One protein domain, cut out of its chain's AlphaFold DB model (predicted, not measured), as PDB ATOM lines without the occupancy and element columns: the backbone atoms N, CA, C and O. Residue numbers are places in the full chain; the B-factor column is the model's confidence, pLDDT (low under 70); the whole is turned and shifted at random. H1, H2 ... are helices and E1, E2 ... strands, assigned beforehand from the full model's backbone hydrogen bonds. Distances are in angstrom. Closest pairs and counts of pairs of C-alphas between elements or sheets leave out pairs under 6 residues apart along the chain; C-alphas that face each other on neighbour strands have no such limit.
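This is residues 771 to 968 of the 970 residues of an uncharacterized protein of Brachyspira aalborgi (UniProt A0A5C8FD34). One long helix, H4, forms a spine along the longest axis, with the shorter helices H2, H3, H7 and H6 packed crosswise on it one after another and H8 packed on H3 and H7. A small two-stranded hairpin, E1 and E2, sits where H4 begins, H5 sits by its other end, and the loop of residues 806 to 812 sticks out. The printed part has 198 residues with two named strands, then nine named helices, along the chain E1 E2 H1 H2 H3 H4 H5 H6 H7 H8 H9; the sheet, in the order E1 - E2, is antiparallel and the class is mostly helix. The whole is loose, with a radius of gyration of the C-alphas of 20.2 A, and spans 63 by 45 by 26 A.

E1 is residues 771 to 773, beginning at C-alpha 771 (-33.506, 20.856, 27.814), and E2 is residues 778 to 782, 13.2 A long. The longest helix, H4, is residues 854 to 889 and runs 52.9 A, from C-alpha 854 at (-34.603, 13.780, 19.850) to C-alpha 889 at (-18.831, -36.637, 17.883). Before it come H1, residues 783 to 786, H2, residues 789 to 798 and 14.3 A, and H3, residues 813 to 832 and 28.3 A. After it come H5, residues 892 to 896, H6, residues 907 to 917 and 15.7 A, H7, residues 925 to 934 and 14.2 A, H8, residues 943 to 956 and 20.2 A, and H9, residues 962 to 967, ending at C-alpha 967 (-23.877, -9.712, 0.348).

E1 and E2 are a hairpin, antiparallel at 169 degrees, with N 771 and O 781 at 2.8 A and N 773 and O 779 at 2.9 A, within hydrogen-bond range. Residues 778 to 779 of E2 also pair, parallel, with residues 851 to 852. The closest C-alphas of E2 and H4 are those of Ile 781 and Ala 854, 5.7 A apart. H4 is the hub and touches four helices. H2 touches residues 854 to 861 of H4 at a steep tilt of 64 degrees, the same way, closest at the C-alphas of Ser 794 and Ile 858, 5.6 A. Residues 823 to 831 of H3 touch residues 860 to 867 of H4 at a steep tilt of 67 degrees, the same way, closest at the C-alphas of Tyr 827 and Ile 860, 6.2 A. H7 touches residues 868 to 875 of H4 at a steep tilt of 49 degrees, opposite ways, closest at the C-alphas of Gln 868 and Leu 933, 5.9 A. H6 touches residues 879 to 886 of H4 at a steep tilt of 41 degrees, the same way, closest at the C-alphas of Leu 882 and Leu 910, 6.6 A. H8 touches H7, with the closest C-alphas, those of Val 929 and Ile 946, 6.4 A apart. Residues 943 to 944 of H8 touch residues 826 to 830 of H3, with the closest C-alphas, those of Asn 826 and Tyr 943, 5.9 A apart. H1 and H5 are each close to H4 but not clearly touching, and so is H9 to H8. In H2 to H9 every O i to N i+4 pair is within hydrogen-bond range; H1 is too short for such a pair.

The two C-alphas farthest apart, those of Asn 849 and His 893, are 63.5 A apart. The printed part has no cut. The links H2 to H3, 14 residues, and H3 to H4, 21 residues, are long, and residues 806 to 812 of the first stand free. The mean pLDDT of the printed part is 74.3; residues under 70 include 800 to 815, 894 to 905 and 932 to 941.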
ATOM      1  N   LEU A 771     -34.428  21.471  26.869       79.31
ATOM      2  CA  LEU A 771     -33.506  20.856  27.814       79.31
ATOM      3  C   LEU A 771     -32.170  20.673  27.101       79.31
ATOM      4  O   LEU A 771     -32.101  20.018  26.055       79.31
ATOM      5  N   ILE A 772     -31.125  21.255  27.674       78.94
ATOM      6  CA  ILE A 772     -29.784  21.231  27.116       78.94
ATOM      7  C   ILE A 772     -28.857  20.461  28.029       78.94
ATOM      8  O   ILE A 772     -28.754  20.772  29.216       78.94
ATOM      9  N   TRP A 773     -28.137  19.512  27.440       84.06
ATOM     10  CA  TRP A 773     -26.976  18.892  28.055       84.06
ATOM     11  C   TRP A 773     -25.720  19.366  27.344       84.06
ATOM     12  O   TRP A 773     -25.543  19.144  26.142       84.06
ATOM     13  N   ASP A 774     -24.865  20.043  28.097       76.00
ATOM     14  CA  ASP A 774     -23.598  20.603  27.650       76.00
ATOM     15  C   ASP A 774     -22.525  19.507  27.549       76.00
ATOM     16  O   ASP A 774     -21.551  19.491  28.298       76.00
ATOM     17  N   LEU A 775     -22.760  18.549  26.651       82.19
ATOM     18  CA  LEU A 775     -21.849  17.476  26.241       82.19
ATOM     19  C   LEU A 775     -21.275  17.785  24.845       82.19
ATOM     20  O   LEU A 775     -21.644  18.787  24.230       82.19
ATOM     21  N   ASN A 776     -20.376  16.944  24.337       80.81
ATOM     22  CA  ASN A 776     -19.815  17.060  22.991       80.81
ATOM     23  C   ASN A 776     -20.041  15.759  22.193       80.81
ATOM     24  O   ASN A 776     -19.351  14.779  22.461       80.81
ATOM     25  N   PRO A 777     -20.971  15.696  21.221       84.50
ATOM     26  CA  PRO A 777     -21.913  16.726  20.773       84.50
ATOM     27  C   PRO A 777     -22.919  17.154  21.845       84.50
ATOM     28  O   PRO A 777     -23.293  16.386  22.733       84.50
ATOM     29  N   LYS A 778     -23.413  18.387  21.718       86.12
ATOM     30  CA  LYS A 778     -24.405  18.967  22.628       86.12
ATOM     31  C   LYS A 778     -25.750  18.284  22.420       86.12
ATOM     32  O   LYS A 778     -26.184  18.115  21.286       86.12
ATOM     33  N   ILE A 779     -26.464  17.938  23.486       85.81
ATOM     34  CA  ILE A 779     -27.814  17.374  23.353       85.81
ATOM     35  C   ILE A 779     -28.819  18.491  23.618       85.81
ATOM     36  O   ILE A 779     -28.810  19.097  24.688       85.81
ATOM     37  N   LYS A 780     -29.673  18.788  22.633       87.75
ATOM     38  CA  LYS A 780     -30.708  19.826  22.725       87.75
ATOM     39  C   LYS A 780     -32.052  19.228  22.348       87.75
ATOM     40  O   LYS A 780     -32.331  18.969  21.179       87.75
ATOM     41  N   ILE A 781     -32.893  19.006  23.351       81.12
ATOM     42  CA  ILE A 781     -34.183  18.337  23.184       81.12
ATOM     43  C   ILE A 781     -35.283  19.247  23.718       81.12
ATOM     44  O   ILE A 781     -35.247  19.667  24.872       81.12
ATOM     45  N   ASN A 782     -36.299  19.519  22.900       79.00
ATOM     46  CA  ASN A 782     -37.478  20.233  23.377       79.00
ATOM     47  C   ASN A 782     -38.166  19.424  24.482       79.00
ATOM     48  O   ASN A 782     -38.326  18.207  24.355       79.00
ATOM     49  N   ILE A 783     -38.632  20.078  25.548       71.69
ATOM     50  CA  ILE A 783     -39.245  19.370  26.680       71.69
ATOM     51  C   ILE A 783     -40.437  18.485  26.263       71.69
ATOM     52  O   ILE A 783     -40.668  17.429  26.855       71.69
ATOM     53  N   LYS A 784     -41.165  18.851  25.196       71.69
ATOM     54  CA  LYS A 784     -42.262  18.038  24.643       71.69
ATOM     55  C   LYS A 784     -41.764  16.722  24.044       71.69
ATOM     56  O   LYS A 784     -42.433  15.701  24.193       71.69
ATOM     57  N   ASP A 785     -40.603  16.741  23.397       73.62
ATOM     58  CA  ASP A 785     -39.989  15.557  22.798       73.62
ATOM     59  C   ASP A 785     -39.268  14.697  23.834       73.62
ATOM     60  O   ASP A 785     -39.293  13.473  23.722       73.62
ATOM     61  N   TYR A 786     -38.712  15.308  24.884       67.12
ATOM     62  CA  TYR A 786     -38.129  14.590  26.021       67.12
ATOM     63  C   TYR A 786     -39.157  13.698  26.738       67.12
ATOM     64  O   TYR A 786     -38.845  12.586  27.158       67.12
ATOM     65  N   ILE A 787     -40.410  14.155  26.846       66.50
ATOM     66  CA  ILE A 787     -41.493  13.400  27.500       66.50
ATOM     67  C   ILE A 787     -41.943  12.185  26.661       66.50
ATOM     68  O   ILE A 787     -42.595  11.278  27.191       66.50
ATOM     69  N   LYS A 788     -41.608  12.120  25.363       69.31
ATOM     70  CA  LYS A 788     -41.949  10.964  24.523       69.31
ATOM     71  C   LYS A 788     -41.188   9.725  25.000       69.31
ATOM     72  O   LYS A 788     -39.987   9.768  25.263       69.31
ATOM     73  N   ARG A 789     -41.908   8.601  25.081       71.25
ATOM     74  CA  ARG A 789     -41.386   7.320  25.580       71.25
ATOM     75  C   ARG A 789     -40.119   6.888  24.840       71.25
ATOM     76  O   ARG A 789     -39.170   6.476  25.495       71.25
ATOM     77  N   ASP A 790     -40.102   7.017  23.518       72.38
ATOM     78  CA  ASP A 790     -38.996   6.543  22.678       72.38
ATOM     79  C   ASP A 790     -37.721   7.360  22.903       72.38
ATOM     80  O   ASP A 790     -36.644   6.784  23.058       72.38
ATOM     81  N   THR A 791     -37.846   8.689  23.012       72.00
ATOM     82  CA  THR A 791     -36.733   9.585  23.350       72.00
ATOM     83  C   THR A 791     -36.163   9.219  24.714       72.00
ATOM     84  O   THR A 791     -34.965   8.992  24.839       72.00
ATOM     85  N   LYS A 792     -37.023   9.074  25.731       73.38
ATOM     86  CA  LYS A 792     -36.591   8.730  27.089       73.38
ATOM     87  C   LYS A 792     -35.906   7.363  27.156       73.38
ATOM     88  O   LYS A 792     -34.836   7.255  27.730       73.38
ATOM     89  N   GLN A 793     -36.476   6.337  26.525       78.19
ATOM     90  CA  GLN A 793     -35.871   5.001  26.489       78.19
ATOM     91  C   GLN A 793     -34.539   4.972  25.732       78.19
ATOM     92  O   GLN A 793     -33.664   4.181  26.074       78.19
ATOM     93  N   SER A 794     -34.391   5.806  24.703       79.50
ATOM     94  CA  SER A 794     -33.137   5.930  23.957       79.50
ATOM     95  C   SER A 794     -32.068   6.628  24.801       79.50
ATOM     96  O   SER A 794     -30.927   6.186  24.846       79.50
ATOM     97  N   LEU A 795     -32.456   7.653  25.558       78.88
ATOM     98  CA  LEU A 795     -31.587   8.322  26.524       78.88
ATOM     99  C   LEU A 795     -31.165   7.393  27.667       78.88
ATOM    100  O   LEU A 795     -29.978   7.311  27.965       78.88
ATOM    101  N   ASP A 796     -32.104   6.633  28.233       76.81
ATOM    102  CA  ASP A 796     -31.823   5.618  29.258       76.81
ATOM    103  C   ASP A 796     -30.888   4.515  28.719       76.81
ATOM    104  O   ASP A 796     -30.080   3.966  29.462       76.81
ATOM    105  N   PHE A 797     -30.977   4.191  27.421       75.12
ATOM    106  CA  PHE A 797     -30.077   3.234  26.772       75.12
ATOM    107  C   PHE A 797     -28.661   3.786  26.587       75.12
ATOM    108  O   PHE A 797     -27.711   3.012  26.659       75.12
ATOM    109  N   ILE A 798     -28.498   5.087  26.330       75.88
ATOM    110  CA  ILE A 798     -27.178   5.722  26.191       75.88
ATOM    111  C   ILE A 798     -26.530   5.891  27.577       75.88
ATOM    112  O   ILE A 798     -25.377   5.506  27.765       75.88
ATOM    113  N   PHE A 799     -27.290   6.375  28.565       73.81
ATOM    114  CA  PHE A 799     -26.810   6.746  29.902       73.81
ATOM    115  C   PHE A 799     -27.253   5.759  31.003       73.81
ATOM    116  O   PHE A 799     -27.818   6.162  32.021       73.81
ATOM    117  N   ASP A 800     -27.027   4.454  30.814       65.31
ATOM    118  CA  ASP A 800     -27.368   3.444  31.830       65.31
ATOM    119  C   ASP A 800     -26.544   3.654  33.118       65.31
ATOM    120  O   ASP A 800     -25.313   3.652  33.102       65.31
ATOM    121  N   ILE A 801     -27.233   3.766  34.258       53.75
ATOM    122  CA  ILE A 801     -26.667   3.934  35.608       53.75
ATOM    123  C   ILE A 801     -25.625   2.852  35.933       53.75
ATOM    124  O   ILE A 801     -24.696   3.101  36.694       53.75
ATOM    125  N   LYS A 802     -25.744   1.647  35.359       54.91
ATOM    126  CA  LYS A 802     -24.769   0.564  35.562       54.91
ATOM    127  C   LYS A 802     -23.446   0.750  34.806       54.91
ATOM    128  O   LYS A 802     -22.506   0.024  35.134       54.91
ATOM    129  N   ARG A 803     -23.379   1.652  33.814       55.06
ATOM    130  CA  ARG A 803     -22.159   2.010  33.055       55.06
ATOM    131  C   ARG A 803     -21.319   3.076  33.757       55.06
ATOM    132  O   ARG A 803     -20.129   3.185  33.503       55.06
ATOM    133  N   ILE A 804     -21.928   3.811  34.682       58.25
ATOM    134  CA  ILE A 804     -21.252   4.759  35.563       58.25
ATOM    135  C   ILE A 804     -20.697   3.944  36.745       58.25
ATOM    136  O   ILE A 804     -21.391   3.732  37.739       58.25
ATOM    137  N   LYS A 805     -19.490   3.378  36.615       42.34
ATOM    138  CA  LYS A 805     -18.852   2.569  37.670       42.34
ATOM    139  C   LYS A 805     -17.482   3.124  38.053       42.34
ATOM    140  O   LYS A 805     -16.532   2.926  37.314       42.34
ATOM    141  N   GLU A 806     -17.393   3.762  39.218       38.66
ATOM    142  CA  GLU A 806     -16.829   3.209  40.464       38.66
ATOM    143  C   GLU A 806     -17.009   4.237  41.606       38.66
ATOM    144  O   GLU A 806     -16.936   5.443  41.402       38.66
ATOM    145  N   ASP A 807     -17.336   3.746  42.803       30.78
ATOM    146  CA  ASP A 807     -17.290   4.452  44.092       30.78
ATOM    147  C   ASP A 807     -18.036   5.779  44.270       30.78
ATOM    148  O   ASP A 807     -17.435   6.799  44.591       30.78
ATOM    149  N   GLY A 808     -19.374   5.758  44.226       36.03
ATOM    150  CA  GLY A 808     -20.195   6.658  45.063       36.03
ATOM    151  C   GLY A 808     -19.948   8.174  44.939       36.03
ATOM    152  O   GLY A 808     -20.438   8.938  45.770       36.03
ATOM    153  N   LYS A 809     -19.227   8.619  43.911       38.28
ATOM    154  CA  LYS A 809     -18.942  10.005  43.565       38.28
ATOM    155  C   LYS A 809     -19.178  10.135  42.072       38.28
ATOM    156  O   LYS A 809     -18.399   9.658  41.262       38.28
ATOM    157  N   ILE A 810     -20.278  10.789  41.714       39.78
ATOM    158  CA  ILE A 810     -20.460  11.322  40.367       39.78
ATOM    159  C   ILE A 810     -19.379  12.396  40.200       39.78
ATOM    160  O   ILE A 810     -19.578  13.531  40.635       39.78
ATOM    161  N   ASN A 811     -18.236  12.068  39.600       41.50
ATOM    162  CA  ASN A 811     -17.258  13.077  39.195       41.50
ATOM    163  C   ASN A 811     -17.680  13.699  37.846       41.50
ATOM    164  O   ASN A 811     -16.960  13.667  36.862       41.50
ATOM    165  N   GLY A 812     -18.865  14.318  37.808       61.00
ATOM    166  CA  GLY A 812     -19.256  15.282  36.768       61.00
ATOM    167  C   GLY A 812     -19.303  14.798  35.301       61.00
ATOM    168  O   GLY A 812     -19.403  13.613  35.007       61.00
ATOM    169  N   LYS A 813     -19.312  15.780  34.378       61.81
ATOM    170  CA  LYS A 813     -19.521  15.699  32.908       61.81
ATOM    171  C   LYS A 813     -18.742  14.604  32.179       61.81
ATOM    172  O   LYS A 813     -19.213  14.155  31.141       61.81
ATOM    173  N   GLU A 814     -17.600  14.172  32.700       61.75
ATOM    174  CA  GLU A 814     -16.690  13.232  32.037       61.75
ATOM    175  C   GLU A 814     -17.287  11.831  31.855       61.75
ATOM    176  O   GLU A 814     -17.136  11.244  30.787       61.75
ATOM    177  N   ASP A 815     -18.031  11.308  32.833       66.62
ATOM    178  CA  ASP A 815     -18.627   9.966  32.717       66.62
ATOM    179  C   ASP A 815     -19.781   9.940  31.706       66.62
ATOM    180  O   ASP A 815     -19.901   9.025  30.891       66.62
ATOM    181  N   LEU A 816     -20.603  10.994  31.706       73.38
ATOM    182  CA  LEU A 816     -21.663  11.179  30.711       73.38
ATOM    183  C   LEU A 816     -21.073  11.363  29.310       73.38
ATOM    184  O   LEU A 816     -21.590  10.808  28.341       73.38
ATOM    185  N   GLN A 817     -19.975  12.113  29.214       79.19
ATOM    186  CA  GLN A 817     -19.250  12.329  27.971       79.19
ATOM    187  C   GLN A 817     -18.704  11.007  27.412       79.19
ATOM    188  O   GLN A 817     -18.977  10.696  26.257       79.19
ATOM    189  N   LYS A 818     -18.059  10.173  28.238       76.56
ATOM    190  CA  LYS A 818     -17.565   8.843  27.837       76.56
ATOM    191  C   LYS A 818     -18.680   7.921  27.339       76.56
ATOM    192  O   LYS A 818     -18.513   7.241  26.325       76.56
ATOM    193  N   CYS A 819     -19.837   7.904  28.009       76.31
ATOM    194  CA  CYS A 819     -20.991   7.122  27.550       76.31
ATOM    195  C   CYS A 819     -21.474   7.579  26.165       76.31
ATOM    196  O   CYS A 819     -21.748   6.746  25.298       76.31
ATOM    197  N   LEU A 820     -21.562   8.895  25.949       82.56
ATOM    198  CA  LEU A 820     -21.989   9.458  24.671       82.56
ATOM    199  C   LEU A 820     -20.969   9.179  23.557       82.56
ATOM    200  O   LEU A 820     -21.360   8.737  22.477       82.56
ATOM    201  N   GLU A 821     -19.677   9.384  23.826       83.62
ATOM    202  CA  GLU A 821     -18.577   9.129  22.889       83.62
ATOM    203  C   GLU A 821     -18.553   7.677  22.426       83.62
ATOM    204  O   GLU A 821     -18.479   7.416  21.226       83.62
ATOM    205  N   SER A 822     -18.697   6.725  23.348       78.81
ATOM    206  CA  SER A 822     -18.681   5.313  22.977       78.81
ATOM    207  C   SER A 822     -19.897   4.905  22.137       78.81
ATOM    208  O   SER A 822     -19.776   4.157  21.161       78.81
ATOM    209  N   CYS A 823     -21.088   5.427  22.455       82.56
ATOM    210  CA  CYS A 823     -22.276   5.196  21.633       82.56
ATOM    211  C   CYS A 823     -22.121   5.779  20.221       82.56
ATOM    212  O   CYS A 823     -22.510   5.126  19.252       82.56
ATOM    213  N   LEU A 824     -21.552   6.981  20.097       84.44
ATOM    214  CA  LEU A 824     -21.333   7.631  18.806       84.44
ATOM    215  C   LEU A 824     -20.235   6.952  17.989       84.44
ATOM    216  O   LEU A 824     -20.405   6.792  16.784       84.44
ATOM    217  N   SER A 825     -19.151   6.517  18.632       84.06
ATOM    218  CA  SER A 825     -18.079   5.756  17.987       84.06
ATOM    219  C   SER A 825     -18.632   4.482  17.345       84.06
ATOM    220  O   SER A 825     -18.544   4.306  16.131       84.06
ATOM    221  N   ASN A 826     -19.338   3.658  18.124       82.56
ATOM    222  CA  ASN A 826     -19.937   2.422  17.621       82.56
ATOM    223  C   ASN A 826     -21.007   2.674  16.552       82.56
ATOM    224  O   ASN A 826     -21.064   1.960  15.554       82.56
ATOM    225  N   TYR A 827     -21.829   3.715  16.717       87.00
ATOM    226  CA  TYR A 827     -22.780   4.134  15.687       87.00
ATOM    227  C   TYR A 827     -22.072   4.464  14.365       87.00
ATOM    228  O   TYR A 827     -22.459   3.939  13.321       87.00
ATOM    229  N   ASN A 828     -21.012   5.276  14.415       84.25
ATOM    230  CA  ASN A 828     -20.242   5.682  13.242       84.25
ATOM    231  C   ASN A 828     -19.536   4.501  12.568       84.25
ATOM    232  O   ASN A 828     -19.475   4.462  11.340       84.25
ATOM    233  N   ILE A 829     -19.039   3.536  13.345       82.31
ATOM    234  CA  ILE A 829     -18.466   2.301  12.805       82.31
ATOM    235  C   ILE A 829     -19.545   1.534  12.032       82.31
ATOM    236  O   ILE A 829     -19.351   1.242  10.857       82.31
ATOM    237  N   ILE A 830     -20.714   1.282  12.632       82.12
ATOM    238  CA  ILE A 830     -21.781   0.469  12.019       82.12
ATOM    239  C   ILE A 830     -22.301   1.080  10.714       82.12
ATOM    240  O   ILE A 830     -22.429   0.369   9.716       82.12
ATOM    241  N   ILE A 831     -22.600   2.385  10.696       83.50
ATOM    242  CA  ILE A 831     -23.166   3.034   9.499       83.50
ATOM    243  C   ILE A 831     -22.173   3.085   8.330       83.50
ATOM    244  O   ILE A 831     -22.589   3.162   7.173       83.50
ATOM    245  N   ASN A 832     -20.870   3.045   8.624       81.31
ATOM    246  CA  ASN A 832     -19.806   3.097   7.626       81.31
ATOM    247  C   ASN A 832     -19.206   1.721   7.316       81.31
ATOM    248  O   ASN A 832     -18.444   1.606   6.359       81.31
ATOM    249  N   HIS A 833     -19.560   0.679   8.071       82.19
ATOM    250  CA  HIS A 833     -19.015  -0.659   7.891       82.19
ATOM    251  C   HIS A 833     -19.442  -1.260   6.547       82.19
ATOM    252  O   HIS A 833     -20.636  -1.329   6.239       82.19
ATOM    253  N   ASN A 834     -18.481  -1.773   5.774       74.00
ATOM    254  CA  ASN A 834     -18.712  -2.284   4.417       74.00
ATOM    255  C   ASN A 834     -19.768  -3.404   4.348       74.00
ATOM    256  O   ASN A 834     -20.471  -3.520   3.349       74.00
ATOM    257  N   VAL A 835     -19.912  -4.202   5.413       70.56
ATOM    258  CA  VAL A 835     -20.895  -5.301   5.486       70.56
ATOM    259  C   VAL A 835     -22.300  -4.805   5.846       70.56
ATOM    260  O   VAL A 835     -23.289  -5.245   5.265       70.56
ATOM    261  N   PHE A 836     -22.408  -3.883   6.805       74.62
ATOM    262  CA  PHE A 836     -23.690  -3.538   7.430       74.62
ATOM    263  C   PHE A 836     -24.345  -2.299   6.820       74.62
ATOM    264  O   PHE A 836     -25.567  -2.158   6.898       74.62
ATOM    265  N   LYS A 837     -23.571  -1.433   6.154       77.31
ATOM    266  CA  LYS A 837     -24.042  -0.173   5.559       77.31
ATOM    267  C   LYS A 837     -25.246  -0.341   4.625       77.31
ATOM    268  O   LYS A 837     -26.101   0.539   4.576       77.31
ATOM    269  N   SER A 838     -25.335  -1.454   3.895       72.75
ATOM    270  CA  SER A 838     -26.413  -1.706   2.928       72.75
ATOM    271  C   SER A 838     -27.764  -2.039   3.577       72.75
ATOM    272  O   SER A 838     -28.802  -1.672   3.027       72.75
ATOM    273  N   LYS A 839     -27.763  -2.706   4.742       76.75
ATOM    274  CA  LYS A 839     -28.976  -3.172   5.448       76.75
ATOM    275  C   LYS A 839     -29.278  -2.408   6.743       76.75
ATOM    276  O   LYS A 839     -30.356  -2.579   7.309       76.75
ATOM    277  N   CYS A 840     -28.359  -1.558   7.199       82.50
ATOM    278  CA  CYS A 840     -28.531  -0.736   8.391       82.50
ATOM    279  C   CYS A 840     -29.750   0.204   8.260       82.50
ATOM    280  O   CYS A 840     -29.960   0.797   7.195       82.50
ATOM    281  N   PRO A 841     -30.540   0.406   9.335       83.00
ATOM    282  CA  PRO A 841     -31.592   1.416   9.361       83.00
ATOM    283  C   PRO A 841     -31.058   2.794   8.957       83.00
ATOM    284  O   PRO A 841     -30.061   3.267   9.505       83.00
ATOM    285  N   LYS A 842     -31.729   3.450   8.004       79.25
ATOM    286  CA  LYS A 842     -31.339   4.790   7.549       79.25
ATOM    287  C   LYS A 842     -31.679   5.837   8.619       79.25
ATOM    288  O   LYS A 842     -32.788   5.790   9.160       79.25
ATOM    289  N   PRO A 843     -30.776   6.790   8.910       78.38
ATOM    290  CA  PRO A 843     -31.071   7.874   9.836       78.38
ATOM    291  C   PRO A 843     -32.206   8.740   9.283       78.38
ATOM    292  O   PRO A 843     -32.228   9.091   8.104       78.38
ATOM    293  N   THR A 844     -33.160   9.086  10.143       73.50
ATOM    294  CA  THR A 844     -34.307   9.944   9.814       73.50
ATOM    295  C   THR A 844     -33.981  11.429   9.951       73.50
ATOM    296  O   THR A 844     -34.745  12.280   9.499       73.50
ATOM    297  N   SER A 845     -32.847  11.755  10.575       72.50
ATOM    298  CA  SER A 845     -32.412  13.124  10.832       72.50
ATOM    299  C   SER A 845     -30.893  13.259  10.731       72.50
ATOM    300  O   SER A 845     -30.146  12.416  11.227       72.50
ATOM    301  N   ILE A 846     -30.437  14.342  10.099       74.88
ATOM    302  CA  ILE A 846     -29.013  14.686   9.982       74.88
ATOM    303  C   ILE A 846     -28.572  15.367  11.282       74.88
ATOM    304  O   ILE A 846     -29.308  16.190  11.830       74.88
ATOM    305  N   ILE A 847     -27.388  15.021  11.793       77.12
ATOM    306  CA  ILE A 847     -26.778  15.721  12.930       77.12
ATOM    307  C   ILE A 847     -26.246  17.058  12.405       77.12
ATOM    308  O   ILE A 847     -25.311  17.088  11.609       77.12
ATOM    309  N   GLN A 848     -26.862  18.165  12.818       70.31
ATOM    310  CA  GLN A 848     -26.474  19.516  12.407       70.31
ATOM    311  C   GLN A 848     -25.774  20.240  13.560       70.31
ATOM    312  O   GLN A 848     -26.195  20.135  14.711       70.31
ATOM    313  N   ASN A 849     -24.718  21.000  13.251       72.88
ATOM    314  CA  ASN A 849     -24.005  21.876  14.193       72.88
ATOM    315  C   ASN A 849     -23.511  21.189  15.477       72.88
ATOM    316  O   ASN A 849     -23.475  21.818  16.531       72.88
ATOM    317  N   ASN A 850     -23.152  19.902  15.403       82.12
ATOM    318  CA  ASN A 850     -22.723  19.119  16.566       82.12
ATOM    319  C   ASN A 850     -23.779  19.100  17.699       82.12
ATOM    320  O   ASN A 850     -23.442  19.036  18.882       82.12
ATOM    321  N   ILE A 851     -25.064  19.194  17.328       85.38
ATOM    322  CA  ILE A 851     -26.210  19.154  18.236       85.38
ATOM    323  C   ILE A 851     -27.055  17.918  17.924       85.38
ATOM    324  O   ILE A 851     -27.556  17.756  16.812       85.38
ATOM    325  N   LEU A 852     -27.266  17.072  18.930       87.56
ATOM    326  CA  LEU A 852     -28.181  15.939  18.860       87.56
ATOM    327  C   LEU A 852     -29.575  16.364  19.319       87.56
ATOM    328  O   LEU A 852     -29.774  16.788  20.462       87.56
ATOM    329  N   ASN A 853     -30.550  16.212  18.425       89.06
ATOM    330  CA  ASN A 853     -31.965  16.352  18.744       89.06
ATOM    331  C   ASN A 853     -32.595  14.991  19.108       89.06
ATOM    332  O   ASN A 853     -31.947  13.943  19.071       89.06
ATOM    333  N   ALA A 854     -33.886  14.993  19.451       84.94
ATOM    334  CA  ALA A 854     -34.603  13.780  19.850       84.94
ATOM    335  C   ALA A 854     -34.587  12.672  18.779       84.94
ATOM    336  O   ALA A 854     -34.437  11.500  19.120       84.94
ATOM    337  N   ASN A 855     -34.714  13.028  17.497       87.31
ATOM    338  CA  ASN A 855     -34.707  12.057  16.403       87.31
ATOM    339  C   ASN A 855     -33.311  11.458  16.209       87.31
ATOM    340  O   ASN A 855     -33.203  10.244  16.069       87.31
ATOM    341  N   ASN A 856     -32.248  12.270  16.307       88.31
ATOM    342  CA  ASN A 856     -30.876  11.767  16.217       88.31
ATOM    343  C   ASN A 856     -30.602  10.731  17.318       88.31
ATOM    344  O   ASN A 856     -30.065   9.661  17.047       88.31
ATOM    345  N   ILE A 857     -31.026  11.020  18.553       86.19
ATOM    346  CA  ILE A 857     -30.869  10.116  19.701       86.19
ATOM    347  C   ILE A 857     -31.607   8.789  19.477       86.19
ATOM    348  O   ILE A 857     -31.063   7.719  19.751       86.19
ATOM    349  N   ILE A 858     -32.835   8.844  18.957       86.56
ATOM    350  CA  ILE A 858     -33.621   7.647  18.636       86.56
ATOM    351  C   ILE A 858     -32.944   6.827  17.528       86.56
ATOM    352  O   ILE A 858     -32.875   5.602  17.628       86.56
ATOM    353  N   ASP A 859     -32.445   7.482  16.483       87.38
ATOM    354  CA  ASP A 859     -31.815   6.817  15.341       87.38
ATOM    355  C   ASP A 859     -30.508   6.116  15.732       87.38
ATOM    356  O   ASP A 859     -30.301   4.964  15.345       87.38
ATOM    357  N   ILE A 860     -29.683   6.748  16.576       86.25
ATOM    358  CA  ILE A 860     -28.459   6.145  17.125       86.25
ATOM    359  C   ILE A 860     -28.787   4.826  17.836       86.25
ATOM    360  O   ILE A 860     -28.208   3.780  17.537       86.25
ATOM    361  N   VAL A 861     -29.767   4.842  18.744       85.81
ATOM    362  CA  VAL A 861     -30.139   3.646  19.516       85.81
ATOM    363  C   VAL A 861     -30.784   2.574  18.639       85.81
ATOM    364  O   VAL A 861     -30.548   1.384  18.858       85.81
ATOM    365  N   LYS A 862     -31.574   2.959  17.629       87.62
ATOM    366  CA  LYS A 862     -32.145   2.011  16.659       87.62
ATOM    367  C   LYS A 862     -31.058   1.249  15.905       87.62
ATOM    368  O   LYS A 862     -31.160   0.029  15.809       87.62
ATOM    369  N   VAL A 863     -30.032   1.944  15.413       85.50
ATOM    370  CA  VAL A 863     -28.909   1.329  14.688       85.50
ATOM    371  C   VAL A 863     -28.117   0.388  15.595       85.50
ATOM    372  O   VAL A 863     -27.900  -0.764  15.229       85.50
ATOM    373  N   LEU A 864     -27.780   0.825  16.813       83.38
ATOM    374  CA  LEU A 864     -27.050  -0.003  17.781       83.38
ATOM    375  C   LEU A 864     -27.824  -1.278  18.156       83.38
ATOM    376  O   LEU A 864     -27.255  -2.368  18.190       83.38
ATOM    377  N   ARG A 865     -29.139  -1.172  18.395       83.50
ATOM    378  CA  ARG A 865     -29.996  -2.332  18.705       83.50
ATOM    379  C   ARG A 865     -30.196  -3.263  17.517       83.50
ATOM    380  O   ARG A 865     -30.349  -4.464  17.720       83.50
ATOM    381  N   TRP A 866     -30.266  -2.719  16.306       86.12
ATOM    382  CA  TRP A 866     -30.326  -3.533  15.099       86.12
ATOM    383  C   TRP A 866     -29.041  -4.354  14.961       86.12
ATOM    384  O   TRP A 866     -29.120  -5.578  14.959       86.12
ATOM    385  N   ALA A 867     -27.873  -3.708  15.011       79.62
ATOM    386  CA  ALA A 867     -26.582  -4.392  14.930       79.62
ATOM    387  C   ALA A 867     -26.407  -5.451  16.033       79.62
ATOM    388  O   ALA A 867     -25.928  -6.549  15.767       79.62
ATOM    389  N   GLN A 868     -26.868  -5.168  17.257       80.00
ATOM    390  CA  GLN A 868     -26.895  -6.146  18.349       80.00
ATOM    391  C   GLN A 868     -27.661  -7.418  17.991       80.00
ATOM    392  O   GLN A 868     -27.172  -8.519  18.235       80.00
ATOM    393  N   LYS A 869     -28.880  -7.266  17.468       81.19
ATOM    394  CA  LYS A 869     -29.741  -8.400  17.122       81.19
ATOM    395  C   LYS A 869     -29.129  -9.235  16.012       81.19
ATOM    396  O   LYS A 869     -29.145 -10.456  16.108       81.19
ATOM    397  N   GLU A 870     -28.583  -8.569  15.004       81.94
ATOM    398  CA  GLU A 870     -27.943  -9.228  13.876       81.94
ATOM    399  C   GLU A 870     -26.736 -10.050  14.327       81.94
ATOM    400  O   GLU A 870     -26.689 -11.248  14.076       81.94
ATOM    401  N   LEU A 871     -25.800  -9.463  15.080       80.12
ATOM    402  CA  LEU A 871     -24.624 -10.191  15.565       80.12
ATOM    403  C   LEU A 871     -24.996 -11.354  16.500       80.12
ATOM    404  O   LEU A 871     -24.392 -12.424  16.433       80.12
ATOM    405  N   LEU A 872     -26.025 -11.180  17.337       77.75
ATOM    406  CA  LEU A 872     -26.523 -12.251  18.200       77.75
ATOM    407  C   LEU A 872     -27.105 -13.418  17.385       77.75
ATOM    408  O   LEU A 872     -26.935 -14.570  17.774       77.75
ATOM    409  N   TYR A 873     -27.740 -13.141  16.241       78.38
ATOM    410  CA  TYR A 873     -28.249 -14.178  15.342       78.38
ATOM    411  C   TYR A 873     -27.124 -15.086  14.820       78.38
ATOM    412  O   TYR A 873     -27.278 -16.308  14.830       78.38
ATOM    413  N   PHE A 874     -25.962 -14.524  14.460       78.88
ATOM    414  CA  PHE A 874     -24.796 -15.324  14.056       78.88
ATOM    415  C   PHE A 874     -24.261 -16.193  15.191       78.88
ATOM    416  O   PHE A 874     -23.947 -17.358  14.959       78.88
ATOM    417  N   ILE A 875     -24.218 -15.674  16.421       76.50
ATOM    418  CA  ILE A 875     -23.804 -16.465  17.589       76.50
ATOM    419  C   ILE A 875     -24.763 -17.630  17.837       76.50
ATOM    420  O   ILE A 875     -24.304 -18.744  18.070       76.50
ATOM    421  N   CYS A 876     -26.077 -17.413  17.738       74.06
ATOM    422  CA  CYS A 876     -27.055 -18.497  17.856       74.06
ATOM    423  C   CYS A 876     -26.868 -19.554  16.752       74.06
ATOM    424  O   CYS A 876     -27.004 -20.753  17.007       74.06
ATOM    425  N   GLY A 877     -26.523 -19.128  15.533       73.19
ATOM    426  CA  GLY A 877     -26.150 -20.023  14.434       73.19
ATOM    427  C   GLY A 877     -24.905 -20.860  14.746       73.19
ATOM    428  O   GLY A 877     -24.929 -22.079  14.574       73.19
ATOM    429  N   MET A 878     -23.848 -20.235  15.276       78.25
ATOM    430  CA  MET A 878     -22.642 -20.938  15.732       78.25
ATOM    431  C   MET A 878     -22.947 -21.922  16.861       78.25
ATOM    432  O   MET A 878     -22.492 -23.058  16.822       78.25
ATOM    433  N   GLU A 879     -23.737 -21.508  17.851       75.88
ATOM    434  CA  GLU A 879     -24.146 -22.345  18.980       75.88
ATOM    435  C   GLU A 879     -24.900 -23.587  18.500       75.88
ATOM    436  O   GLU A 879     -24.570 -24.703  18.892       75.88
ATOM    437  N   THR A 880     -25.837 -23.413  17.566       75.50
ATOM    438  CA  THR A 880     -26.580 -24.521  16.952       75.50
ATOM    439  C   THR A 880     -25.643 -25.473  16.201       75.50
ATOM    440  O   THR A 880     -25.770 -26.692  16.318       75.50
ATOM    441  N   TYR A 881     -24.665 -24.932  15.467       77.69
ATOM    442  CA  TYR A 881     -23.664 -25.731  14.759       77.69
ATOM    443  C   TYR A 881     -22.756 -26.518  15.716       77.69
ATOM    444  O   TYR A 881     -22.501 -27.701  15.484       77.69
ATOM    445  N   LEU A 882     -22.299 -25.891  16.804       75.31
ATOM    446  CA  LEU A 882     -21.482 -26.532  17.838       75.31
ATOM    447  C   LEU A 882     -22.238 -27.674  18.517       75.31
ATOM    448  O   LEU A 882     -21.699 -28.771  18.641       75.31
ATOM    449  N   ILE A 883     -23.501 -27.442  18.885       74.75
ATOM    450  CA  ILE A 883     -24.392 -28.459  19.457       74.75
ATOM    451  C   ILE A 883     -24.528 -29.645  18.496       74.75
ATOM    452  O   ILE A 883     -24.331 -30.791  18.898       74.75
ATOM    453  N   TYR A 884     -24.808 -29.381  17.216       76.25
ATOM    454  CA  TYR A 884     -24.929 -30.420  16.194       76.25
ATOM    455  C   TYR A 884     -23.631 -31.221  16.035       76.25
ATOM    456  O   TYR A 884     -23.650 -32.450  16.100       76.25
ATOM    457  N   LYS A 885     -22.482 -30.551  15.895       76.06
ATOM    458  CA  LYS A 885     -21.183 -31.225  15.770       76.06
ATOM    459  C   LYS A 885     -20.867 -32.089  16.984       76.06
ATOM    460  O   LYS A 885     -20.501 -33.247  16.808       76.06
ATOM    461  N   LEU A 886     -21.073 -31.556  18.187       73.19
ATOM    462  CA  LEU A 886     -20.832 -32.285  19.427       73.19
ATOM    463  C   LEU A 886     -21.776 -33.480  19.592       73.19
ATOM    464  O   LEU A 886     -21.323 -34.527  20.043       73.19
ATOM    465  N   SER A 887     -23.038 -33.372  19.164       72.44
ATOM    466  CA  SER A 887     -23.987 -34.498  19.199       72.44
ATOM    467  C   SER A 887     -23.612 -35.659  18.274       72.44
ATOM    468  O   SER A 887     -24.015 -36.788  18.530       72.44
ATOM    469  N   ILE A 888     -22.833 -35.399  17.217       75.44
ATOM    470  CA  ILE A 888     -22.336 -36.436  16.303       75.44
ATOM    471  C   ILE A 888     -21.021 -37.026  16.821       75.44
ATOM    472  O   ILE A 888     -20.774 -38.216  16.652       75.44
ATOM    473  N   SER A 889     -20.161 -36.208  17.433       70.75
ATOM    474  CA  SER A 889     -18.831 -36.637  17.883       70.75
ATOM    475  C   SER A 889     -18.801 -37.275  19.274       70.75
ATOM    476  O   SER A 889     -17.841 -37.968  19.597       70.75
ATOM    477  N   LEU A 890     -19.799 -37.010  20.120       71.69
ATOM    478  CA  LEU A 890     -19.870 -37.514  21.492       71.69
ATOM    479  C   LEU A 890     -20.922 -38.617  21.618       71.69
ATOM    480  O   LEU A 890     -21.949 -38.600  20.947       71.69
ATOM    481  N   THR A 891     -20.696 -39.555  22.538       72.62
ATOM    482  CA  THR A 891     -21.726 -40.538  22.906       72.62
ATOM    483  C   THR A 891     -22.915 -39.856  23.589       72.62
ATOM    484  O   THR A 891     -22.758 -38.817  24.230       72.62
ATOM    485  N   GLU A 892     -24.106 -40.459  23.530       68.50
ATOM    486  CA  GLU A 892     -25.326 -39.899  24.138       68.50
ATOM    487  C   GLU A 892     -25.148 -39.580  25.636       68.50
ATOM    488  O   GLU A 892     -25.650 -38.572  26.130       68.50
ATOM    489  N   HIS A 893     -24.375 -40.399  26.357       70.00
ATOM    490  CA  HIS A 893     -24.044 -40.171  27.764       70.00
ATOM    491  C   HIS A 893     -23.093 -38.976  27.959       70.00
ATOM    492  O   HIS A 893     -23.298 -38.166  28.860       70.00
ATOM    493  N   GLN A 894     -22.064 -38.838  27.117       69.38
ATOM    494  CA  GLN A 894     -21.146 -37.693  27.157       69.38
ATOM    495  C   GLN A 894     -21.861 -36.395  26.774       69.38
ATOM    496  O   GLN A 894     -21.670 -35.373  27.424       69.38
ATOM    497  N   PHE A 895     -22.743 -36.436  25.780       68.12
ATOM    498  CA  PHE A 895     -23.531 -35.278  25.384       68.12
ATOM    499  C   PHE A 895     -24.541 -34.872  26.470       68.12
ATOM    500  O   PHE A 895     -24.630 -33.696  26.812       68.12
ATOM    501  N   LYS A 896     -25.231 -35.832  27.110       68.06
ATOM    502  CA  LYS A 896     -26.094 -35.560  28.280       68.06
ATOM    503  C   LYS A 896     -25.318 -35.012  29.481       68.06
ATOM    504  O   LYS A 896     -25.883 -34.254  30.261       68.06
ATOM    505  N   SER A 897     -24.033 -35.340  29.623       68.44
ATOM    506  CA  SER A 897     -23.194 -34.766  30.684       68.44
ATOM    507  C   SER A 897     -22.831 -33.290  30.466       68.44
ATOM    508  O   SER A 897     -22.413 -32.636  31.414       68.44
ATOM    509  N   LEU A 898     -23.029 -32.755  29.250       63.00
ATOM    510  CA  LEU A 898     -22.852 -31.329  28.943       63.00
ATOM    511  C   LEU A 898     -24.069 -30.473  29.327       63.00
ATOM    512  O   LEU A 898     -23.953 -29.253  29.399       63.00
ATOM    513  N   SER A 899     -25.238 -31.077  29.552       57.91
ATOM    514  CA  SER A 899     -26.414 -30.351  30.036       57.91
ATOM    515  C   SER A 899     -26.405 -30.272  31.564       57.91
ATOM    516  O   SER A 899     -26.438 -31.308  32.228       57.91
ATOM    517  N   GLU A 900     -26.404 -29.061  32.129       57.91
ATOM    518  CA  GLU A 900     -26.594 -28.865  33.573       57.91
ATOM    519  C   GLU A 900     -27.999 -29.335  34.014       57.91
ATOM    520  O   GLU A 900     -28.894 -29.499  33.179       57.91
ATOM    521  N   GLU A 901     -28.222 -29.491  35.333       43.88
ATOM    522  CA  GLU A 901     -29.427 -30.022  36.027       43.88
ATOM    523  C   GLU A 901     -30.809 -29.453  35.596       43.88
ATOM    524  O   GLU A 901     -31.845 -29.838  36.141       43.88
ATOM    525  N   LYS A 902     -30.875 -28.539  34.622       47.19
ATOM    526  CA  LYS A 902     -32.099 -27.913  34.098       47.19
ATOM    527  C   LYS A 902     -32.241 -27.935  32.569       47.19
ATOM    528  O   LYS A 902     -33.113 -27.240  32.052       47.19
ATOM    529  N   GLY A 903     -31.428 -28.708  31.844       50.97
ATOM    530  CA  GLY A 903     -31.571 -28.882  30.390       50.97
ATOM    531  C   GLY A 903     -31.017 -27.734  29.537       50.97
ATOM    532  O   GLY A 903     -31.418 -27.586  28.386       50.97
ATOM    533  N   TYR A 904     -30.104 -26.932  30.090       48.66
ATOM    534  CA  TYR A 904     -29.359 -25.900  29.363       48.66
ATOM    535  C   TYR A 904     -27.890 -26.316  29.246       48.66
ATOM    536  O   TYR A 904     -27.364 -26.970  30.146       48.66
ATOM    537  N   ILE A 905     -27.244 -25.939  28.142       65.12
ATOM    538  CA  ILE A 905     -25.812 -26.161  27.908       65.12
ATOM    539  C   ILE A 905     -25.118 -24.796  27.980       65.12
ATOM    540  O   ILE A 905     -25.563 -23.858  27.312       65.12
ATOM    541  N   ASP A 906     -24.062 -24.662  28.788       74.00
ATOM    542  CA  ASP A 906     -23.259 -23.436  28.805       74.00
ATOM    543  C   ASP A 906     -22.506 -23.290  27.471       74.00
ATOM    544  O   ASP A 906     -21.878 -24.216  26.957       74.00
ATOM    545  N   PHE A 907     -22.557 -22.091  26.896       77.12
ATOM    546  CA  PHE A 907     -21.858 -21.769  25.659       77.12
ATOM    547  C   PHE A 907     -20.341 -21.832  25.807       77.12
ATOM    548  O   PHE A 907     -19.648 -22.161  24.845       77.12
ATOM    549  N   LYS A 908     -19.818 -21.533  27.001       81.44
ATOM    550  CA  LYS A 908     -18.392 -21.699  27.267       81.44
ATOM    551  C   LYS A 908     -18.002 -23.177  27.234       81.44
ATOM    552  O   LYS A 908     -17.041 -23.528  26.557       81.44
ATOM    553  N   ASP A 909     -18.808 -24.039  27.847       77.25
ATOM    554  CA  ASP A 909     -18.585 -25.484  27.821       77.25
ATOM    555  C   ASP A 909     -18.695 -26.056  26.399       77.25
ATOM    556  O   ASP A 909     -17.933 -26.953  26.033       77.25
ATOM    557  N   LEU A 910     -19.584 -25.519  25.553       78.31
ATOM    558  CA  LEU A 910     -19.638 -25.877  24.128       78.31
ATOM    559  C   LEU A 910     -18.326 -25.552  23.401       78.31
ATOM    560  O   LEU A 910     -17.817 -26.392  22.657       78.31
ATOM    561  N   ILE A 911     -17.767 -24.358  23.627       81.94
ATOM    562  CA  ILE A 911     -16.484 -23.943  23.039       81.94
ATOM    563  C   ILE A 911     -15.349 -24.834  23.550       81.94
ATOM    564  O   ILE A 911     -14.589 -25.378  22.748       81.94
ATOM    565  N   ASP A 912     -15.264 -25.039  24.866       82.75
ATOM    566  CA  ASP A 912     -14.186 -25.801  25.499       82.75
ATOM    567  C   ASP A 912     -14.166 -27.258  25.019       82.75
ATOM    568  O   ASP A 912     -13.099 -27.824  24.772       82.75
ATOM    569  N   ASN A 913     -15.334 -27.879  24.838       78.00
ATOM    570  CA  ASN A 913     -15.418 -29.258  24.358       78.00
ATOM    571  C   ASN A 913     -15.194 -29.385  22.848       78.00
ATOM    572  O   ASN A 913     -14.563 -30.350  22.418       78.00
ATOM    573  N   TYR A 914     -15.619 -28.407  22.047       81.50
ATOM    574  CA  TYR A 914     -15.264 -28.353  20.626       81.50
ATOM    575  C   TYR A 914     -13.752 -28.158  20.418       81.50
ATOM    576  O   TYR A 914     -13.133 -28.808  19.578       81.50
ATOM    577  N   ASN A 915     -13.117 -27.318  21.236       85.19
ATOM    578  CA  ASN A 915     -11.674 -27.074  21.180       85.19
ATOM    579  C   ASN A 915     -10.830 -28.285  21.609       85.19
ATOM    580  O   ASN A 915      -9.647 -28.350  21.273       85.19
ATOM    581  N   LYS A 916     -11.410 -29.238  22.351       81.69
ATOM    582  CA  LYS A 916     -10.767 -30.518  22.691       81.69
ATOM    583  C   LYS A 916     -10.840 -31.540  21.558       81.69
ATOM    584  O   LYS A 916     -10.006 -32.437  21.517       81.69
ATOM    585  N   SER A 917     -11.833 -31.432  20.675       70.81
ATOM    586  CA  SER A 917     -12.094 -32.408  19.612       70.81
ATOM    587  C   SER A 917     -11.589 -31.978  18.232       70.81
ATOM    588  O   SER A 917     -11.739 -32.738  17.275       70.81
ATOM    589  N   THR A 918     -10.991 -30.786  18.104       75.06
ATOM    590  CA  THR A 918     -10.514 -30.249  16.821       75.06
ATOM    591  C   THR A 918      -9.196 -29.480  16.948       75.06
ATOM    592  O   THR A 918      -8.916 -28.863  17.977       75.06
ATOM    593  N   ASP A 919      -8.418 -29.441  15.861       70.88
ATOM    594  CA  ASP A 919      -7.193 -28.631  15.779       70.88
ATOM    595  C   ASP A 919      -7.481 -27.137  15.518       70.88
ATOM    596  O   ASP A 919      -6.676 -26.264  15.849       70.88
ATOM    597  N   LYS A 920      -8.657 -26.807  14.959       79.44
ATOM    598  CA  LYS A 920      -9.085 -25.428  14.666       79.44
ATOM    599  C   LYS A 920      -9.791 -24.795  15.870       79.44
ATOM    600  O   LYS A 920     -11.010 -24.642  15.890       79.44
ATOM    601  N   LYS A 921      -9.011 -24.380  16.869       83.50
ATOM    602  CA  LYS A 921      -9.543 -23.851  18.137       83.50
ATOM    603  C   LYS A 921     -10.222 -22.483  18.004       83.50
ATOM    604  O   LYS A 921      -9.617 -21.511  17.536       83.50
ATOM    605  N   LEU A 922     -11.459 -22.396  18.482       85.56
ATOM    606  CA  LEU A 922     -12.212 -21.160  18.688       85.56
ATOM    607  C   LEU A 922     -11.614 -20.330  19.824       85.56
ATOM    608  O   LEU A 922     -11.029 -20.869  20.758       85.56
ATOM    609  N   GLU A 923     -11.769 -19.010  19.744       80.94
ATOM    610  CA  GLU A 923     -11.287 -18.101  20.786       80.94
ATOM    611  C   GLU A 923     -12.231 -18.068  21.992       80.94
ATOM    612  O   GLU A 923     -13.422 -17.800  21.844       80.94
ATOM    613  N   ASP A 924     -11.683 -18.197  23.202       76.56
ATOM    614  CA  ASP A 924     -12.444 -18.103  24.459       76.56
ATOM    615  C   ASP A 924     -13.188 -16.761  24.600       76.56
ATOM    616  O   ASP A 924     -14.248 -16.676  25.234       76.56
ATOM    617  N   LYS A 925     -12.666 -15.705  23.955       81.69
ATOM    618  CA  LYS A 925     -13.285 -14.374  23.880       81.69
ATOM    619  C   LYS A 925     -14.665 -14.395  23.214       81.69
ATOM    620  O   LYS A 925     -15.463 -13.504  23.493       81.69
ATOM    621  N   LEU A 926     -14.999 -15.411  22.415       80.62
ATOM    622  CA  LEU A 926     -16.325 -15.567  21.808       80.62
ATOM    623  C   LEU A 926     -17.435 -15.688  22.871       80.62
ATOM    624  O   LEU A 926     -18.523 -15.135  22.698       80.62
ATOM    625  N   SER A 927     -17.148 -16.319  24.017       78.50
ATOM    626  CA  SER A 927     -18.079 -16.383  25.158       78.50
ATOM    627  C   SER A 927     -18.341 -15.000  25.772       78.50
ATOM    628  O   SER A 927     -19.473 -14.655  26.120       78.50
ATOM    629  N   VAL A 928     -17.303 -14.161  25.833       78.81
ATOM    630  CA  VAL A 928     -17.384 -12.774  26.305       78.81
ATOM    631  C   VAL A 928     -18.197 -11.931  25.324       78.81
ATOM    632  O   VAL A 928     -19.090 -11.199  25.750       78.81
ATOM    633  N   VAL A 929     -17.971 -12.096  24.016       77.69
ATOM    634  CA  VAL A 929     -18.739 -11.427  22.954       77.69
ATOM    635  C   VAL A 929     -20.226 -11.803  23.015       77.69
ATOM    636  O   VAL A 929     -21.074 -10.907  22.995       77.69
ATOM    637  N   LYS A 930     -20.568 -13.091  23.193       78.50
ATOM    638  CA  LYS A 930     -21.961 -13.535  23.410       78.50
ATOM    639  C   LYS A 930     -22.593 -12.826  24.605       78.50
ATOM    640  O   LYS A 930     -23.696 -12.298  24.488       78.50
ATOM    641  N   ASN A 931     -21.891 -12.768  25.734       72.94
ATOM    642  CA  ASN A 931     -22.396 -12.115  26.941       72.94
ATOM    643  C   ASN A 931     -22.588 -10.601  26.750       72.94
ATOM    644  O   ASN A 931     -23.597 -10.045  27.191       72.94
ATOM    645  N   ILE A 932     -21.668  -9.925  26.054       69.88
ATOM    646  CA  ILE A 932     -21.778  -8.497  25.714       69.88
ATOM    647  C   ILE A 932     -23.022  -8.241  24.851       69.88
ATOM    648  O   ILE A 932     -23.825  -7.354  25.165       69.88
ATOM    649  N   LEU A 933     -23.217  -9.043  23.801       68.69
ATOM    650  CA  LEU A 933     -24.340  -8.910  22.873       68.69
ATOM    651  C   LEU A 933     -25.678  -9.296  23.511       68.69
ATOM    652  O   LEU A 933     -26.665  -8.589  23.317       68.69
ATOM    653  N   ALA A 934     -25.732 -10.345  24.334       65.06
ATOM    654  CA  ALA A 934     -26.948 -10.762  25.034       65.06
ATOM    655  C   ALA A 934     -27.412  -9.732  26.081       65.06
ATOM    656  O   ALA A 934     -28.611  -9.556  26.304       65.06
ATOM    657  N   HIS A 935     -26.476  -9.001  26.696       63.94
ATOM    658  CA  HIS A 935     -26.775  -7.981  27.703       63.94
ATOM    659  C   HIS A 935     -26.917  -6.551  27.154       63.94
ATOM    660  O   HIS A 935     -27.120  -5.629  27.944       63.94
ATOM    661  N   GLY A 936     -26.834  -6.340  25.834       59.09
ATOM    662  CA  GLY A 936     -26.995  -5.010  25.223       59.09
ATOM    663  C   GLY A 936     -25.859  -4.035  25.518       59.09
ATOM    664  O   GLY A 936     -26.087  -2.829  25.607       59.09
ATOM    665  N   ARG A 937     -24.637  -4.556  25.676       58.41
ATOM    666  CA  ARG A 937     -23.431  -3.801  26.059       58.41
ATOM    667  C   ARG A 937     -22.513  -3.468  24.883       58.41
ATOM    668  O   ARG A 937     -21.309  -3.347  25.051       58.41
ATOM    669  N   LEU A 938     -23.076  -3.298  23.689       58.28
ATOM    670  CA  LEU A 938     -22.313  -2.936  22.486       58.28
ATOM    671  C   LEU A 938     -21.548  -1.611  22.604       58.28
ATOM    672  O   LEU A 938     -20.633  -1.381  21.836       58.28
ATOM    673  N   SER A 939     -21.906  -0.761  23.567       54.38
ATOM    674  CA  SER A 939     -21.194   0.474  23.906       54.38
ATOM    675  C   SER A 939     -19.911   0.265  24.711       54.38
ATOM    676  O   SER A 939     -19.202   1.231  24.944       54.38
ATOM    677  N   ASP A 940     -19.631  -0.930  25.221       55.38
ATOM    678  CA  ASP A 940     -18.544  -1.139  26.192       55.38
ATOM    679  C   ASP A 940     -17.338  -1.854  25.555       55.38
ATOM    680  O   ASP A 940     -16.346  -2.132  26.224       55.38
ATOM    681  N   TYR A 941     -17.433  -2.164  24.260       63.16
ATOM    682  CA  TYR A 941     -16.425  -2.857  23.468       63.16
ATOM    683  C   TYR A 941     -16.363  -2.241  22.070       63.16
ATOM    684  O   TYR A 941     -17.383  -1.788  21.553       63.16
ATOM    685  N   ASP A 942     -15.180  -2.243  21.460       71.38
ATOM    686  CA  ASP A 942     -15.019  -1.810  20.073       71.38
ATOM    687  C   ASP A 942     -15.769  -2.774  19.143       71.38
ATOM    688  O   ASP A 942     -15.524  -3.987  19.146       71.38
ATOM    689  N   TYR A 943     -16.696  -2.225  18.360       76.31
ATOM    690  CA  TYR A 943     -17.479  -2.974  17.387       76.31
ATOM    691  C   TYR A 943     -16.609  -3.769  16.404       76.31
ATOM    692  O   TYR A 943     -16.965  -4.899  16.074       76.31
ATOM    693  N   ASN A 944     -15.462  -3.232  15.976       78.81
ATOM    694  CA  ASN A 944     -14.575  -3.921  15.034       78.81
ATOM    695  C   ASN A 944     -14.004  -5.202  15.649       78.81
ATOM    696  O   ASN A 944     -14.052  -6.255  15.026       78.81
ATOM    697  N   ILE A 945     -13.593  -5.148  16.919       81.06
ATOM    698  CA  ILE A 945     -13.083  -6.320  17.645       81.06
ATOM    699  C   ILE A 945     -14.157  -7.415  17.733       81.06
ATOM    700  O   ILE A 945     -13.852  -8.599  17.606       81.06
ATOM    701  N   ILE A 946     -15.422  -7.037  17.948       80.44
ATOM    702  CA  ILE A 946     -16.538  -7.994  17.981       80.44
ATOM    703  C   ILE A 946     -16.717  -8.671  16.615       80.44
ATOM    704  O   ILE A 946     -16.880  -9.891  16.562       80.44
ATOM    705  N   VAL A 947     -16.696  -7.892  15.529       81.88
ATOM    706  CA  VAL A 947     -16.830  -8.406  14.157       81.88
ATOM    707  C   VAL A 947     -15.668  -9.335  13.810       81.88
ATOM    708  O   VAL A 947     -15.916 -10.450  13.357       81.88
ATOM    709  N   ASP A 948     -14.432  -8.942  14.119       83.81
ATOM    710  CA  ASP A 948     -13.229  -9.734  13.842       83.81
ATOM    711  C   ASP A 948     -13.253 -11.092  14.560       83.81
ATOM    712  O   ASP A 948     -12.971 -12.130  13.957       83.81
ATOM    713  N   ILE A 949     -13.646 -11.113  15.842       84.94
ATOM    714  CA  ILE A 949     -13.782 -12.358  16.619       84.94
ATOM    715  C   ILE A 949     -14.845 -13.271  15.993       84.94
ATOM    716  O   ILE A 949     -14.663 -14.492  15.938       84.94
ATOM    717  N   LEU A 950     -15.956 -12.701  15.518       83.69
ATOM    718  CA  LEU A 950     -17.033 -13.462  14.891       83.69
ATOM    719  C   LEU A 950     -16.620 -14.021  13.529       83.69
ATOM    720  O   LEU A 950     -16.800 -15.216  13.307       83.69
ATOM    721  N   ASP A 951     -16.022 -13.218  12.652       83.19
ATOM    722  CA  ASP A 951     -15.560 -13.683  11.338       83.19
ATOM    723  C   ASP A 951     -14.440 -14.730  11.459       83.19
ATOM    724  O   ASP A 951     -14.485 -15.765  10.787       83.19
ATOM    725  N   SER A 952     -13.496 -14.535  12.390       85.81
ATOM    726  CA  SER A 952     -12.483 -15.540  12.758       85.81
ATOM    727  C   SER A 952     -13.133 -16.859  13.196       85.81
ATOM    728  O   SER A 952     -12.747 -17.941  12.746       85.81
ATOM    729  N   SER A 953     -14.174 -16.783  14.030       85.75
ATOM    730  CA  SER A 953     -14.887 -17.963  14.528       85.75
ATOM    731  C   SER A 953     -15.700 -18.662  13.431       85.75
ATOM    732  O   SER A 953     -15.673 -19.889  13.353       85.75
ATOM    733  N   LEU A 954     -16.366 -17.915  12.539       83.81
ATOM    734  CA  LEU A 954     -17.081 -18.475  11.382       83.81
ATOM    735  C   LEU A 954     -16.117 -19.227  10.461       83.81
ATOM    736  O   LEU A 954     -16.384 -20.374  10.103       83.81
ATOM    737  N   SER A 955     -14.967 -18.620  10.154       83.81
ATOM    738  CA  SER A 955     -13.924 -19.231   9.327       83.81
ATOM    739  C   SER A 955     -13.412 -20.548   9.921       83.81
ATOM    740  O   SER A 955     -13.319 -21.557   9.219       83.81
ATOM    741  N   LYS A 956     -13.152 -20.587  11.235       83.94
ATOM    742  CA  LYS A 956     -12.708 -21.806  11.938       83.94
ATOM    743  C   LYS A 956     -13.755 -22.922  11.920       83.94
ATOM    744  O   LYS A 956     -13.384 -24.089  11.814       83.94
ATOM    745  N   LEU A 957     -15.041 -22.566  11.941       81.50
ATOM    746  CA  LEU A 957     -16.168 -23.496  11.799       81.50
ATOM    747  C   LEU A 957     -16.461 -23.894  10.339       81.50
ATOM    748  O   LEU A 957     -17.376 -24.684  10.101       81.50
ATOM    749  N   ASN A 958     -15.699 -23.379   9.366       78.38
ATOM    750  CA  ASN A 958     -15.972 -23.483   7.928       78.38
ATOM    751  C   ASN A 958     -17.394 -22.999   7.555       78.38
ATOM    752  O   ASN A 958     -18.034 -23.552   6.660       78.38
ATOM    753  N   LEU A 959     -17.910 -21.997   8.269       78.88
ATOM    754  CA  LEU A 959     -19.165 -21.317   7.959       78.88
ATOM    755  C   LEU A 959     -18.881 -20.088   7.086       78.88
ATOM    756  O   LEU A 959     -17.789 -19.522   7.136       78.88
ATOM    757  N   SER A 960     -19.869 -19.665   6.294       77.50
ATOM    758  CA  SER A 960     -19.770 -18.440   5.493       77.50
ATOM    759  C   SER A 960     -19.523 -17.226   6.387       77.50
ATOM    760  O   SER A 960     -20.142 -17.102   7.448       77.50
ATOM    761  N   SER A 961     -18.646 -16.321   5.948       78.12
ATOM    762  CA  SER A 961     -18.322 -15.085   6.678       78.12
ATOM    763  C   SER A 961     -19.539 -14.163   6.826       78.12
ATOM    764  O   SER A 961     -20.550 -14.303   6.121       78.12
ATOM    765  N   LEU A 962     -19.454 -13.174   7.720       75.19
ATOM    766  CA  LEU A 962     -20.468 -12.124   7.846       75.19
ATOM    767  C   LEU A 962     -20.673 -11.406   6.504       75.19
ATOM    768  O   LEU A 962     -21.814 -11.206   6.086       75.19
ATOM    769  N   TYR A 963     -19.585 -11.094   5.788       74.56
ATOM    770  CA  TYR A 963     -19.636 -10.466   4.464       74.56
ATOM    771  C   TYR A 963     -20.421 -11.314   3.451       74.56
ATOM    772  O   TYR A 963     -21.312 -10.801   2.772       74.56
ATOM    773  N   GLU A 964     -20.133 -12.614   3.364       73.06
ATOM    774  CA  GLU A 964     -20.803 -13.524   2.427       73.06
ATOM    775  C   GLU A 964     -22.294 -13.684   2.729       73.06
ATOM    776  O   GLU A 964     -23.116 -13.668   1.813       73.06
ATOM    777  N   ASN A 965     -22.666 -13.807   4.004       70.94
ATOM    778  CA  ASN A 965     -24.067 -13.959   4.399       70.94
ATOM    779  C   ASN A 965     -24.891 -12.688   4.150       70.94
ATOM    780  O   ASN A 965     -26.083 -12.768   3.855       70.94
ATOM    781  N   TYR A 966     -24.270 -11.509   4.232       68.44
ATOM    782  CA  TYR A 966     -24.959 -10.241   4.000       68.44
ATOM    783  C   TYR A 966     -25.039  -9.828   2.533       68.44
ATOM    784  O   TYR A 966     -26.059  -9.251   2.142       68.44
ATOM    785  N   ASN A 967     -24.004 -10.134   1.745       65.38
ATOM    786  CA  ASN A 967     -23.877  -9.712   0.348       65.38
ATOM    787  C   ASN A 967     -24.282 -10.778  -0.678       65.38
ATOM    788  O   ASN A 967     -24.299 -10.482  -1.875       65.38
ATOM    789  N   LYS A 968     -24.671 -11.991  -0.255       59.69
ATOM    790  CA  LYS A 968     -25.409 -12.912  -1.128       59.69
ATOM    791  C   LYS A 968     -26.716 -12.242  -1.568       59.69
ATOM    792  O   LYS A 968     -27.609 -12.007  -0.756       59.69
TER     793      LYS A 968